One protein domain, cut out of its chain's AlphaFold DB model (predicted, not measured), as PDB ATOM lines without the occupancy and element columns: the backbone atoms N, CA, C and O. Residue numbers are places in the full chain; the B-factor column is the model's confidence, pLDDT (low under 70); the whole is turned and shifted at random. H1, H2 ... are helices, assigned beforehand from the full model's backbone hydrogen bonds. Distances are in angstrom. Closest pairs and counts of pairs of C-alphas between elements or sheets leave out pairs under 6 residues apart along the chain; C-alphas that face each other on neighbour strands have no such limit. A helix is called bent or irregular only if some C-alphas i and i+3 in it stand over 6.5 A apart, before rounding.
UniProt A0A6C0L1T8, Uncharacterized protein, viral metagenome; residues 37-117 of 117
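What this domain is: This is residues 37 to 117 of the 117 residues of an uncharacterized protein of viral metagenome (UniProt A0A6C0L1T8). One long helix, H3, bent into a long arm H3a and a shorter arm H3b, makes the length of the model, and a shorter helix, H1, folds back side by side with residues 73 to 87 of H3a. Residues 56 to 64, with the tiny helix H2 among them, stick out where the chain turns back, and toward the other end residues 88 to 106 and 108 to 114 of the bent helix and the tail after it stick out without a partner. The printed part has 81 residues with three named helices in the order H1, H2, H3 and no named strand, and its class is all helix. It is extended, with a radius of gyration of the C-alphas of 22.4 A, and its outline is a rod spanning 70 by 24 by 19 A.

How they stand to each other: H3, residues 67 to 112, was assigned as one helix by its hydrogen bonds but is bent: C-alphas 97 and 100 are 6.8 A apart. Its arms, H3a of residues 67 to 97 and H3b of residues 100 to 112, stand at a steep tilt of 47 degrees. H1, residues 37 to 54, touches H3a at residues 73 to 87 alone; the closest C-alphas, those of Ile 47 and Cys 76, are 6.9 A apart. The two run opposite ways at a shallow tilt of 18 degrees. H2, residues 57 to 60, is close to H1 but not clearly touching it, the closest C-alphas being those of Arg 54 and Tyr 60 at 7.8 A. H2 is apart from H3a and from H3b, and H1 is apart from H3b. In H1 and H3b every pair of O i and N i+4 is within hydrogen-bond range, in H3a 26 of 27 are, and H2 is too short for such a pair.

Where its parts are: H3a is 45.6 A long, from C-alpha 67 at (-26.310, -31.616, 14.942) to C-alpha 97. H3b measures 18.6 A and ends with C-alpha 112 at (23.049, -68.597, 36.331). H1 begins with C-alpha 37 at (-6.441, -51.826, 30.079) and is 25.3 A long to C-alpha 54. H2 measures 4.9 A from C-alpha 57 to C-alpha 60.

The domain as a whole: The two C-alphas farthest apart are those of Asp 62 and Gly 114, at 70.4 A. The printed part has no cut and ends at Ser 117, the chain's last residue. The link from H1 to H2 is tight, with 2 residues, and that from H2 to H3 is short, with 6. The mean pLDDT of the printed part is 76.0; residues 57 to 64, residue 99 and residues 114 to 117 are under 70.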
ATOM      1  N   ASP A  37      -6.351 -51.108  31.353       72.94
ATOM      2  CA  ASP A  37      -6.441 -51.826  30.079       72.94
ATOM      3  C   ASP A  37      -7.841 -52.403  29.785       72.94
ATOM      4  O   ASP A  37      -8.405 -52.073  28.735       72.94
ATOM      5  N   PRO A  38      -8.465 -53.210  30.669       74.81
ATOM      6  CA  PRO A  38      -9.803 -53.739  30.415       74.81
ATOM      7  C   PRO A  38     -10.863 -52.634  30.356       74.81
ATOM      8  O   PRO A  38     -11.746 -52.702  29.504       74.81
ATOM      9  N   VAL A  39     -10.743 -51.581  31.177       72.38
ATOM     10  CA  VAL A  39     -11.657 -50.426  31.133       72.38
ATOM     11  C   VAL A  39     -11.553 -49.705  29.789       72.38
ATOM     12  O   VAL A  39     -12.575 -49.460  29.154       72.38
ATOM     13  N   ARG A  40     -10.341 -49.426  29.294       77.38
ATOM     14  CA  ARG A  40     -10.141 -48.804  27.974       77.38
ATOM     15  C   ARG A  40     -10.679 -49.667  26.841       77.38
ATOM     16  O   ARG A  40     -11.293 -49.143  25.910       77.38
ATOM     17  N   SER A  41     -10.421 -50.970  26.899       81.12
ATOM     18  CA  SER A  41     -10.839 -51.907  25.860       81.12
ATOM     19  C   SER A  41     -12.365 -52.000  25.797       81.12
ATOM     20  O   SER A  41     -12.952 -51.806  24.733       81.12
ATOM     21  N   PHE A  42     -13.016 -52.153  26.954       81.62
ATOM     22  CA  PHE A  42     -14.473 -52.132  27.074       81.62
ATOM     23  C   PHE A  42     -15.074 -50.829  26.539       81.62
ATOM     24  O   PHE A  42     -16.040 -50.847  25.786       81.62
ATOM     25  N   LEU A  43     -14.465 -49.693  26.873       79.25
ATOM     26  CA  LEU A  43     -14.929 -48.373  26.469       79.25
ATOM     27  C   LEU A  43     -14.801 -48.135  24.962       79.25
ATOM     28  O   LEU A  43     -15.699 -47.577  24.334       79.25
ATOM     29  N   THR A  44     -13.699 -48.599  24.376       83.94
ATOM     30  CA  THR A  44     -13.469 -48.556  22.928       83.94
ATOM     31  C   THR A  44     -14.477 -49.436  22.200       83.94
ATOM     32  O   THR A  44     -15.038 -49.012  21.192       83.94
ATOM     33  N   LEU A  45     -14.764 -50.624  22.736       86.62
ATOM     34  CA  LEU A  45     -15.753 -51.540  22.179       86.62
ATOM     35  C   LEU A  45     -17.180 -50.991  22.307       86.62
ATOM     36  O   LEU A  45     -17.949 -51.068  21.354       86.62
ATOM     37  N   TYR A  46     -17.520 -50.384  23.446       80.75
ATOM     38  CA  TYR A  46     -18.816 -49.749  23.676       80.75
ATOM     39  C   TYR A  46     -19.038 -48.573  22.722       80.75
ATOM     40  O   TYR A  46     -20.032 -48.545  22.005       80.75
ATOM     41  N   ILE A  47     -18.096 -47.625  22.661       82.94
ATOM     42  CA  ILE A  47     -18.200 -46.449  21.785       82.94
ATOM     43  C   ILE A  47     -18.164 -46.873  20.315       82.94
ATOM     44  O   ILE A  47     -18.993 -46.417  19.531       82.94
ATOM     45  N   GLY A  48     -17.251 -47.771  19.940       84.31
ATOM     46  CA  GLY A  48     -17.136 -48.290  18.578       84.31
ATOM     47  C   GLY A  48     -18.389 -49.040  18.133       84.31
ATOM     48  O   GLY A  48     -18.911 -48.761  17.058       84.31
ATOM     49  N   GLY A  49     -18.922 -49.929  18.973       84.06
ATOM     50  CA  GLY A  49     -20.170 -50.647  18.712       84.06
ATOM     51  C   GLY A  49     -21.373 -49.711  18.636       84.06
ATOM     52  O   GLY A  49     -22.218 -49.862  17.757       84.06
ATOM     53  N   LEU A  50     -21.425 -48.692  19.493       78.75
ATOM     54  CA  LEU A  50     -22.479 -47.687  19.465       78.75
ATOM     55  C   LEU A  50     -22.435 -46.865  18.180       78.75
ATOM     56  O   LEU A  50     -23.470 -46.697  17.544       78.75
ATOM     57  N   LEU A  51     -21.256 -46.397  17.762       80.62
ATOM     58  CA  LEU A  51     -21.087 -45.720  16.476       80.62
ATOM     59  C   LEU A  51     -21.428 -46.654  15.314       80.62
ATOM     60  O   LEU A  51     -22.088 -46.224  14.376       80.62
ATOM     61  N   PHE A  52     -21.035 -47.926  15.384       81.50
ATOM     62  CA  PHE A  52     -21.324 -48.910  14.346       81.50
ATOM     63  C   PHE A  52     -22.827 -49.143  14.185       81.50
ATOM     64  O   PHE A  52     -23.335 -49.069  13.074       81.50
ATOM     65  N   VAL A  53     -23.556 -49.366  15.282       75.19
ATOM     66  CA  VAL A  53     -25.017 -49.544  15.264       75.19
ATOM     67  C   VAL A  53     -25.716 -48.255  14.851       75.19
ATOM     68  O   VAL A  53     -26.657 -48.296  14.058       75.19
ATOM     69  N   ARG A  54     -25.261 -47.110  15.374       70.12
ATOM     70  CA  ARG A  54     -25.860 -45.807  15.094       70.12
ATOM     71  C   ARG A  54     -25.678 -45.468  13.625       70.12
ATOM     72  O   ARG A  54     -26.685 -45.323  12.966       70.12
ATOM     73  N   TYR A  55     -24.460 -45.428  13.100       70.69
ATOM     74  CA  TYR A  55     -24.160 -45.043  11.713       70.69
ATOM     75  C   TYR A  55     -24.219 -46.203  10.715       70.69
ATOM     76  O   TYR A  55     -23.718 -46.073   9.598       70.69
ATOM     77  N   ASN A  56     -24.830 -47.332  11.087       76.62
ATOM     78  CA  ASN A  56     -25.000 -48.454  10.178       76.62
ATOM     79  C   ASN A  56     -25.805 -47.998   8.941       76.62
ATOM     80  O   ASN A  56     -26.953 -47.561   9.103       76.62
ATOM     81  N   PRO A  57     -25.273 -48.126   7.709       63.16
ATOM     82  CA  PRO A  57     -25.980 -47.735   6.486       63.16
ATOM     83  C   PRO A  57     -27.326 -48.452   6.293       63.16
ATOM     84  O   PRO A  57     -28.186 -47.945   5.574       63.16
ATOM     85  N   LEU A  58     -27.544 -49.591   6.961       62.09
ATOM     86  CA  LEU A  58     -28.817 -50.323   6.952       62.09
ATOM     87  C   LEU A  58     -29.952 -49.595   7.698       62.09
ATOM     88  O   LEU A  58     -31.116 -49.812   7.379       62.09
ATOM     89  N   THR A  59     -29.624 -48.710   8.644       57.19
ATOM     90  CA  THR A  59     -30.599 -47.943   9.445       57.19
ATOM     91  C   THR A  59     -30.588 -46.447   9.095       57.19
ATOM     92  O   THR A  59     -31.561 -45.743   9.355       57.19
ATOM     93  N   TYR A  60     -29.500 -45.939   8.497       55.47
ATOM     94  CA  TYR A  60     -29.287 -44.502   8.244       55.47
ATOM     95  C   TYR A  60     -29.723 -43.984   6.869       55.47
ATOM     96  O   TYR A  60     -29.535 -42.799   6.601       55.47
ATOM     97  N   LYS A  61     -30.310 -44.826   6.009       55.69
ATOM     98  CA  LYS A  61     -30.614 -44.473   4.609       55.69
ATOM     99  C   LYS A  61     -31.485 -43.217   4.425       55.69
ATOM    100  O   LYS A  61     -31.306 -42.540   3.422       55.69
ATOM    101  N   ASP A  62     -32.324 -42.866   5.405       58.78
ATOM    102  CA  ASP A  62     -33.291 -41.756   5.300       58.78
ATOM    103  C   ASP A  62     -33.174 -40.687   6.409       58.78
ATOM    104  O   ASP A  62     -34.053 -39.838   6.567       58.78
ATOM    105  N   ARG A  63     -32.101 -40.692   7.218       64.94
ATOM    106  CA  ARG A  63     -31.908 -39.697   8.293       64.94
ATOM    107  C   ARG A  63     -30.849 -38.664   7.920       64.94
ATOM    108  O   ARG A  63     -29.672 -38.985   7.802       64.94
ATOM    109  N   ASN A  64     -31.257 -37.396   7.860       67.25
ATOM    110  CA  ASN A  64     -30.316 -36.278   7.818       67.25
ATOM    111  C   ASN A  64     -29.397 -36.307   9.046       67.25
ATOM    112  O   ASN A  64     -29.864 -36.442  10.181       67.25
ATOM    113  N   PHE A  65     -28.095 -36.152   8.806       71.50
ATOM    114  CA  PHE A  65     -27.074 -36.078   9.845       71.50
ATOM    115  C   PHE A  65     -27.359 -34.875  10.755       71.50
ATOM    116  O   PHE A  65     -27.110 -33.725  10.385       71.50
ATOM    117  N   ARG A  66     -27.943 -35.126  11.934       77.56
ATOM    118  CA  ARG A  66     -28.351 -34.064  12.866       77.56
ATOM    119  C   ARG A  66     -27.139 -33.473  13.574       77.56
ATOM    120  O   ARG A  66     -26.094 -34.101  13.731       77.56
ATOM    121  N   GLU A  67     -27.312 -32.266  14.095       77.00
ATOM    122  CA  GLU A  67     -26.310 -31.616  14.942       77.00
ATOM    123  C   GLU A  67     -25.949 -32.461  16.180       77.00
ATOM    124  O   GLU A  67     -24.792 -32.493  16.598       77.00
ATOM    125  N   PHE A  68     -26.915 -33.225  16.707       76.06
ATOM    126  CA  PHE A  68     -26.700 -34.194  17.785       76.06
ATOM    127  C   PHE A  68     -25.670 -35.264  17.411       76.06
ATOM    128  O   PHE A  68     -24.730 -35.499  18.162       76.06
ATOM    129  N   ASP A  69     -25.808 -35.859  16.226       77.00
ATOM    130  CA  ASP A  69     -24.910 -36.898  15.720       77.00
ATOM    131  C   ASP A  69     -23.480 -36.356  15.571       77.00
ATOM    132  O   ASP A  69     -22.508 -37.002  15.964       77.00
ATOM    133  N   ARG A  70     -23.350 -35.114  15.089       80.00
ATOM    134  CA  ARG A  70     -22.060 -34.420  14.994       80.00
ATOM    135  C   ARG A  70     -21.424 -34.208  16.368       80.00
ATOM    136  O   ARG A  70     -20.240 -34.494  16.545       80.00
ATOM    137  N   ARG A  71     -22.202 -33.714  17.335       81.25
ATOM    138  CA  ARG A  71     -21.736 -33.474  18.707       81.25
ATOM    139  C   ARG A  71     -21.334 -34.787  19.383       81.25
ATOM    140  O   ARG A  71     -20.286 -34.844  20.014       81.25
ATOM    141  N   LEU A  72     -22.114 -35.843  19.174       79.88
ATOM    142  CA  LEU A  72     -21.877 -37.183  19.700       79.88
ATOM    143  C   LEU A  72     -20.550 -37.762  19.205       79.88
ATOM    144  O   LEU A  72     -19.701 -38.105  20.027       79.88
ATOM    145  N   ILE A  73     -20.327 -37.815  17.884       83.19
ATOM    146  CA  ILE A  73     -19.066 -38.327  17.320       83.19
ATOM    147  C   ILE A  73     -17.880 -37.523  17.842       83.19
ATOM    148  O   ILE A  73     -16.864 -38.104  18.234       83.19
ATOM    149  N   PHE A  74     -18.004 -36.194  17.869       85.19
ATOM    150  CA  PHE A  74     -16.932 -35.316  18.320       85.19
ATOM    151  C   PHE A  74     -16.537 -35.603  19.772       85.19
ATOM    152  O   PHE A  74     -15.357 -35.811  20.063       85.19
ATOM    153  N   THR A  75     -17.510 -35.691  20.681       82.06
ATOM    154  CA  THR A  75     -17.215 -35.939  22.094       82.06
ATOM    155  C   THR A  75     -16.700 -37.358  22.343       82.06
ATOM    156  O   THR A  75     -15.734 -37.524  23.087       82.06
ATOM    157  N   CYS A  76     -17.257 -38.371  21.673       83.44
ATOM    158  CA  CYS A  76     -16.743 -39.744  21.717       83.44
ATOM    159  C   CYS A  76     -15.281 -39.833  21.250       83.44
ATOM    160  O   CYS A  76     -14.466 -40.506  21.884       83.44
ATOM    161  N   SER A  77     -14.935 -39.121  20.176       86.00
ATOM    162  CA  SER A  77     -13.580 -39.112  19.613       86.00
ATOM    163  C   SER A  77     -12.574 -38.457  20.560       86.00
ATOM    164  O   SER A  77     -11.531 -39.044  20.850       86.00
ATOM    165  N   ILE A  78     -12.903 -37.279  21.104       87.12
ATOM    166  CA  ILE A  78     -12.071 -36.594  22.108       87.12
ATOM    167  C   ILE A  78     -11.831 -37.488  23.318       87.12
ATOM    168  O   ILE A  78     -10.708 -37.601  23.802       87.12
ATOM    169  N   PHE A  79     -12.881 -38.143  23.795       82.44
ATOM    170  CA  PHE A  79     -12.809 -38.983  24.973       82.44
ATOM    171  C   PHE A  79     -11.919 -40.219  24.760       82.44
ATOM    172  O   PHE A  79     -11.064 -40.514  25.598       82.44
ATOM    173  N   LEU A  80     -12.041 -40.895  23.613       84.00
ATOM    174  CA  LEU A  80     -11.162 -42.011  23.247       84.00
ATOM    175  C   LEU A  80      -9.698 -41.582  23.111       84.00
ATOM    176  O   LEU A  80      -8.801 -42.282  23.597       84.00
ATOM    177  N   LEU A  81      -9.448 -40.433  22.478       87.38
ATOM    178  CA  LEU A  81      -8.103 -39.874  22.336       87.38
ATOM    179  C   LEU A  81      -7.494 -39.554  23.697       87.38
ATOM    180  O   LEU A  81      -6.374 -39.972  23.986       87.38
ATOM    181  N   PHE A  82      -8.250 -38.871  24.551       84.38
ATOM    182  CA  PHE A  82      -7.802 -38.488  25.880       84.38
ATOM    183  C   PHE A  82      -7.505 -39.712  26.754       84.38
ATOM    184  O   PHE A  82      -6.414 -39.820  27.312       84.38
ATOM    185  N   SER A  83      -8.417 -40.689  26.790       79.19
ATOM    186  CA  SER A  83      -8.223 -41.955  27.507       79.19
ATOM    187  C   SER A  83      -6.966 -42.696  27.030       79.19
ATOM    188  O   SER A  83      -6.145 -43.140  27.834       79.19
ATOM    189  N   THR A  84      -6.751 -42.764  25.713       82.62
ATOM    190  CA  THR A  84      -5.579 -43.428  25.126       82.62
ATOM    191  C   THR A  84      -4.276 -42.699  25.439       82.62
ATOM    192  O   THR A  84      -3.283 -43.346  25.783       82.62
ATOM    193  N   ALA A  85      -4.270 -41.370  25.332       84.88
ATOM    194  CA  ALA A  85      -3.106 -40.545  25.631       84.88
ATOM    195  C   ALA A  85      -2.699 -40.675  27.104       84.88
ATOM    196  O   ALA A  85      -1.518 -40.866  27.396       84.88
ATOM    197  N   LEU A  86      -3.673 -40.659  28.017       80.25
ATOM    198  CA  LEU A  86      -3.439 -40.856  29.446       80.25
ATOM    199  C   LEU A  86      -2.830 -42.223  29.741       80.25
ATOM    200  O   LEU A  86      -1.782 -42.305  30.378       80.25
ATOM    201  N   ILE A  87      -3.443 -43.296  29.242       78.38
ATOM    202  CA  ILE A  87      -2.985 -44.667  29.500       78.38
ATOM    203  C   ILE A  87      -1.594 -44.896  28.914       78.38
ATOM    204  O   ILE A  87      -0.717 -45.432  29.590       78.38
ATOM    205  N   SER A  88      -1.348 -44.412  27.698       81.00
ATOM    206  CA  SER A  88      -0.026 -44.485  27.070       81.00
ATOM    207  C   SER A  88       1.017 -43.670  27.842       81.00
ATOM    208  O   SER A  88       2.155 -44.109  27.998       81.00
ATOM    209  N   GLY A  89       0.639 -42.497  28.356       81.94
ATOM    210  CA  GLY A  89       1.493 -41.663  29.201       81.94
ATOM    211  C   GLY A  89       1.875 -42.363  30.505       81.94
ATOM    212  O   GLY A  89       3.055 -42.412  30.854       81.94
ATOM    213  N   ILE A  90       0.900 -42.967  31.187       76.38
ATOM    214  CA  ILE A  90       1.112 -43.751  32.410       76.38
ATOM    215  C   ILE A  90       2.010 -44.957  32.121       76.38
ATOM    216  O   ILE A  90       3.005 -45.162  32.816       76.38
ATOM    217  N   ARG A  91       1.721 -45.716  31.059       75.75
ATOM    218  CA  ARG A  91       2.504 -46.892  30.670       75.75
ATOM    219  C   ARG A  91       3.971 -46.546  30.419       75.75
ATOM    220  O   ARG A  91       4.845 -47.192  30.989       75.75
ATOM    221  N   LYS A  92       4.248 -45.463  29.683       79.50
ATOM    222  CA  LYS A  92       5.622 -44.974  29.457       79.50
ATOM    223  C   LYS A  92       6.342 -44.610  30.760       79.50
ATOM    224  O   LYS A  92       7.543 -44.842  30.887       79.50
ATOM    225  N   ARG A  93       5.637 -44.037  31.745       78.12
ATOM    226  CA  ARG A  93       6.217 -43.722  33.065       78.12
ATOM    227  C   ARG A  93       6.554 -44.986  33.861       78.12
ATOM    228  O   ARG A  93       7.574 -44.992  34.547       78.12
ATOM    229  N   ILE A  94       5.727 -46.028  33.757       75.56
ATOM    230  CA  ILE A  94       5.941 -47.321  34.420       75.56
ATOM    231  C   ILE A  94       7.101 -48.075  33.766       75.56
ATOM    232  O   ILE A  94       8.027 -48.468  34.468       75.56
ATOM    233  N   GLU A  95       7.109 -48.208  32.438       75.88
ATOM    234  CA  GLU A  95       8.180 -48.886  31.691       75.88
ATOM    235  C   GLU A  95       9.545 -48.241  31.949       75.88
ATOM    236  O   GLU A  95      10.522 -48.946  32.177       75.88
ATOM    237  N   LYS A  96       9.616 -46.907  32.038       74.69
ATOM    238  CA  LYS A  96      10.867 -46.211  32.374       74.69
ATOM    239  C   LYS A  96      11.420 -46.584  33.760       74.69
ATOM    240  O   LYS A  96      12.629 -46.558  33.951       74.69
ATOM    241  N   LYS A  97      10.555 -46.898  34.730       73.31
ATOM    242  CA  LYS A  97      10.960 -47.318  36.085       73.31
ATOM    243  C   LYS A  97      11.194 -48.829  36.190       73.31
ATOM    244  O   LYS A  97      12.052 -49.240  36.958       73.31
ATOM    245  N   ALA A  98      10.445 -49.635  35.440       71.62
ATOM    246  CA  ALA A  98      10.503 -51.096  35.484       71.62
ATOM    247  C   ALA A  98      11.562 -51.703  34.547       71.62
ATOM    248  O   ALA A  98      12.068 -52.781  34.834       71.62
ATOM    249  N   GLY A  99      11.925 -51.012  33.461       69.75
ATOM    250  CA  GLY A  99      12.954 -51.428  32.502       69.75
ATOM    251  C   GLY A  99      14.279 -51.865  33.138       69.75
ATOM    252  O   GLY A  99      14.689 -52.995  32.883       69.75
ATOM    253  N   PRO A 100      14.918 -51.050  34.005       72.38
ATOM    254  CA  PRO A 100      16.180 -51.446  34.638       72.38
ATOM    255  C   PRO A 100      16.032 -52.675  35.548       72.38
ATOM    256  O   PRO A 100      16.895 -53.540  35.543       72.38
ATOM    257  N   ILE A 101      14.906 -52.810  36.259       70.38
ATOM    258  CA  ILE A 101      14.659 -53.934  37.180       70.38
ATOM    259  C   ILE A 101      14.477 -55.245  36.403       70.38
ATOM    260  O   ILE A 101      15.026 -56.276  36.777       70.38
ATOM    261  N   VAL A 102      13.713 -55.220  35.309       73.25
ATOM    262  CA  VAL A 102      13.513 -56.410  34.465       73.25
ATOM    263  C   VAL A 102      14.824 -56.824  33.797       73.25
ATOM    264  O   VAL A 102      15.101 -58.015  33.692       73.25
ATOM    265  N   GLN A 103      15.644 -55.861  33.373       75.38
ATOM    266  CA  GLN A 103      16.901 -56.153  32.695       75.38
ATOM    267  C   GLN A 103      17.948 -56.769  33.632       75.38
ATOM    268  O   GLN A 103      18.556 -57.760  33.235       75.38
ATOM    269  N   ASP A 104      18.060 -56.279  34.873       75.62
ATOM    270  CA  ASP A 104      18.930 -56.854  35.914       75.62
ATOM    271  C   ASP A 104      18.585 -58.321  36.211       75.62
ATOM    272  O   ASP A 104      19.457 -59.193  36.205       75.62
ATOM    273  N   ASN A 105      17.293 -58.624  36.385       75.62
ATOM    274  CA  ASN A 105      16.838 -59.990  36.653       75.62
ATOM    275  C   ASN A 105      17.097 -60.926  35.459       75.62
ATOM    276  O   ASN A 105      17.457 -62.085  35.643       75.62
ATOM    277  N   ILE A 106      16.940 -60.444  34.217       77.31
ATOM    278  CA  ILE A 106      17.253 -61.256  33.031       77.31
ATOM    279  C   ILE A 106      18.764 -61.483  32.887       77.31
ATOM    280  O   ILE A 106      19.154 -62.573  32.464       77.31
ATOM    281  N   SER A 107      19.618 -60.514  33.237       72.94
ATOM    282  CA  SER A 107      21.071 -60.729  33.252       72.94
ATOM    283  C   SER A 107      21.507 -61.729  34.318       72.94
ATOM    284  O   SER A 107      22.274 -62.625  33.984       72.94
ATOM    285  N   GLU A 108      20.979 -61.650  35.543       75.44
ATOM    286  CA  GLU A 108      21.284 -62.626  36.600       75.44
ATOM    287  C   GLU A 108      20.862 -64.041  36.210       75.44
ATOM    288  O   GLU A 108      21.620 -64.993  36.391       75.44
ATOM    289  N   ILE A 109      19.666 -64.193  35.630       77.44
ATOM    290  CA  ILE A 109      19.198 -65.499  35.165       77.44
ATOM    291  C   ILE A 109      20.136 -66.015  34.073       77.44
ATOM    292  O   ILE A 109      20.610 -67.138  34.192       77.44
ATOM    293  N   LYS A 110      20.462 -65.212  33.049       75.38
ATOM    294  CA  LYS A 110      21.382 -65.624  31.971       75.38
ATOM    295  C   LYS A 110      22.742 -66.095  32.492       75.38
ATOM    296  O   LYS A 110      23.252 -67.090  31.979       75.38
ATOM    297  N   ASP A 111      23.281 -65.422  33.504       76.62
ATOM    298  CA  ASP A 111      24.549 -65.792  34.138       76.62
ATOM    299  C   ASP A 111      24.436 -67.131  34.892       76.62
ATOM    300  O   ASP A 111      25.327 -67.974  34.812       76.62
ATOM    301  N   ASN A 112      23.296 -67.384  35.544       76.88
ATOM    302  CA  ASN A 112      23.049 -68.597  36.331       76.88
ATOM    303  C   ASN A 112      22.790 -69.850  35.467       76.88
ATOM    304  O   ASN A 112      23.213 -70.949  35.814       76.88
ATOM    305  N   ILE A 113      22.139 -69.701  34.307       81.31
ATOM    306  CA  ILE A 113      21.931 -70.799  33.335       81.31
ATOM    307  C   ILE A 113      23.066 -70.941  32.307       81.31
ATOM    308  O   ILE A 113      22.956 -71.747  31.383       81.31
ATOM    309  N   GLY A 114      24.167 -70.195  32.454       67.12
ATOM    310  CA  GLY A 114      25.367 -70.354  31.626       67.12
ATOM    311  C   GLY A 114      25.176 -70.011  30.145       67.12
ATOM    312  O   GLY A 114      26.009 -70.378  29.315       67.12
ATOM    313  N   ILE A 115      24.101 -69.299  29.790       65.19
ATOM    314  CA  ILE A 115      23.892 -68.806  28.426       65.19
ATOM    315  C   ILE A 115      24.676 -67.503  28.292       65.19
ATOM    316  O   ILE A 115      24.143 -66.401  28.452       65.19
ATOM    317  N   LYS A 116      25.977 -67.645  28.024       65.00
ATOM    318  CA  LYS A 116      26.829 -66.524  27.636       65.00
ATOM    319  C   LYS A 116      26.411 -66.043  26.245       65.00
ATOM    320  O   LYS A 116      26.142 -66.860  25.367       65.00
ATOM    321  N   SER A 117      26.297 -64.720  26.118       60.72
ATOM    322  CA  SER A 117      25.923 -64.015  24.884       60.72
ATOM    323  C   SER A 117      26.745 -64.437  23.672       60.72
ATOM    324  O   SER A 117      27.947 -64.732  23.844       60.72
TER     325      SER A 117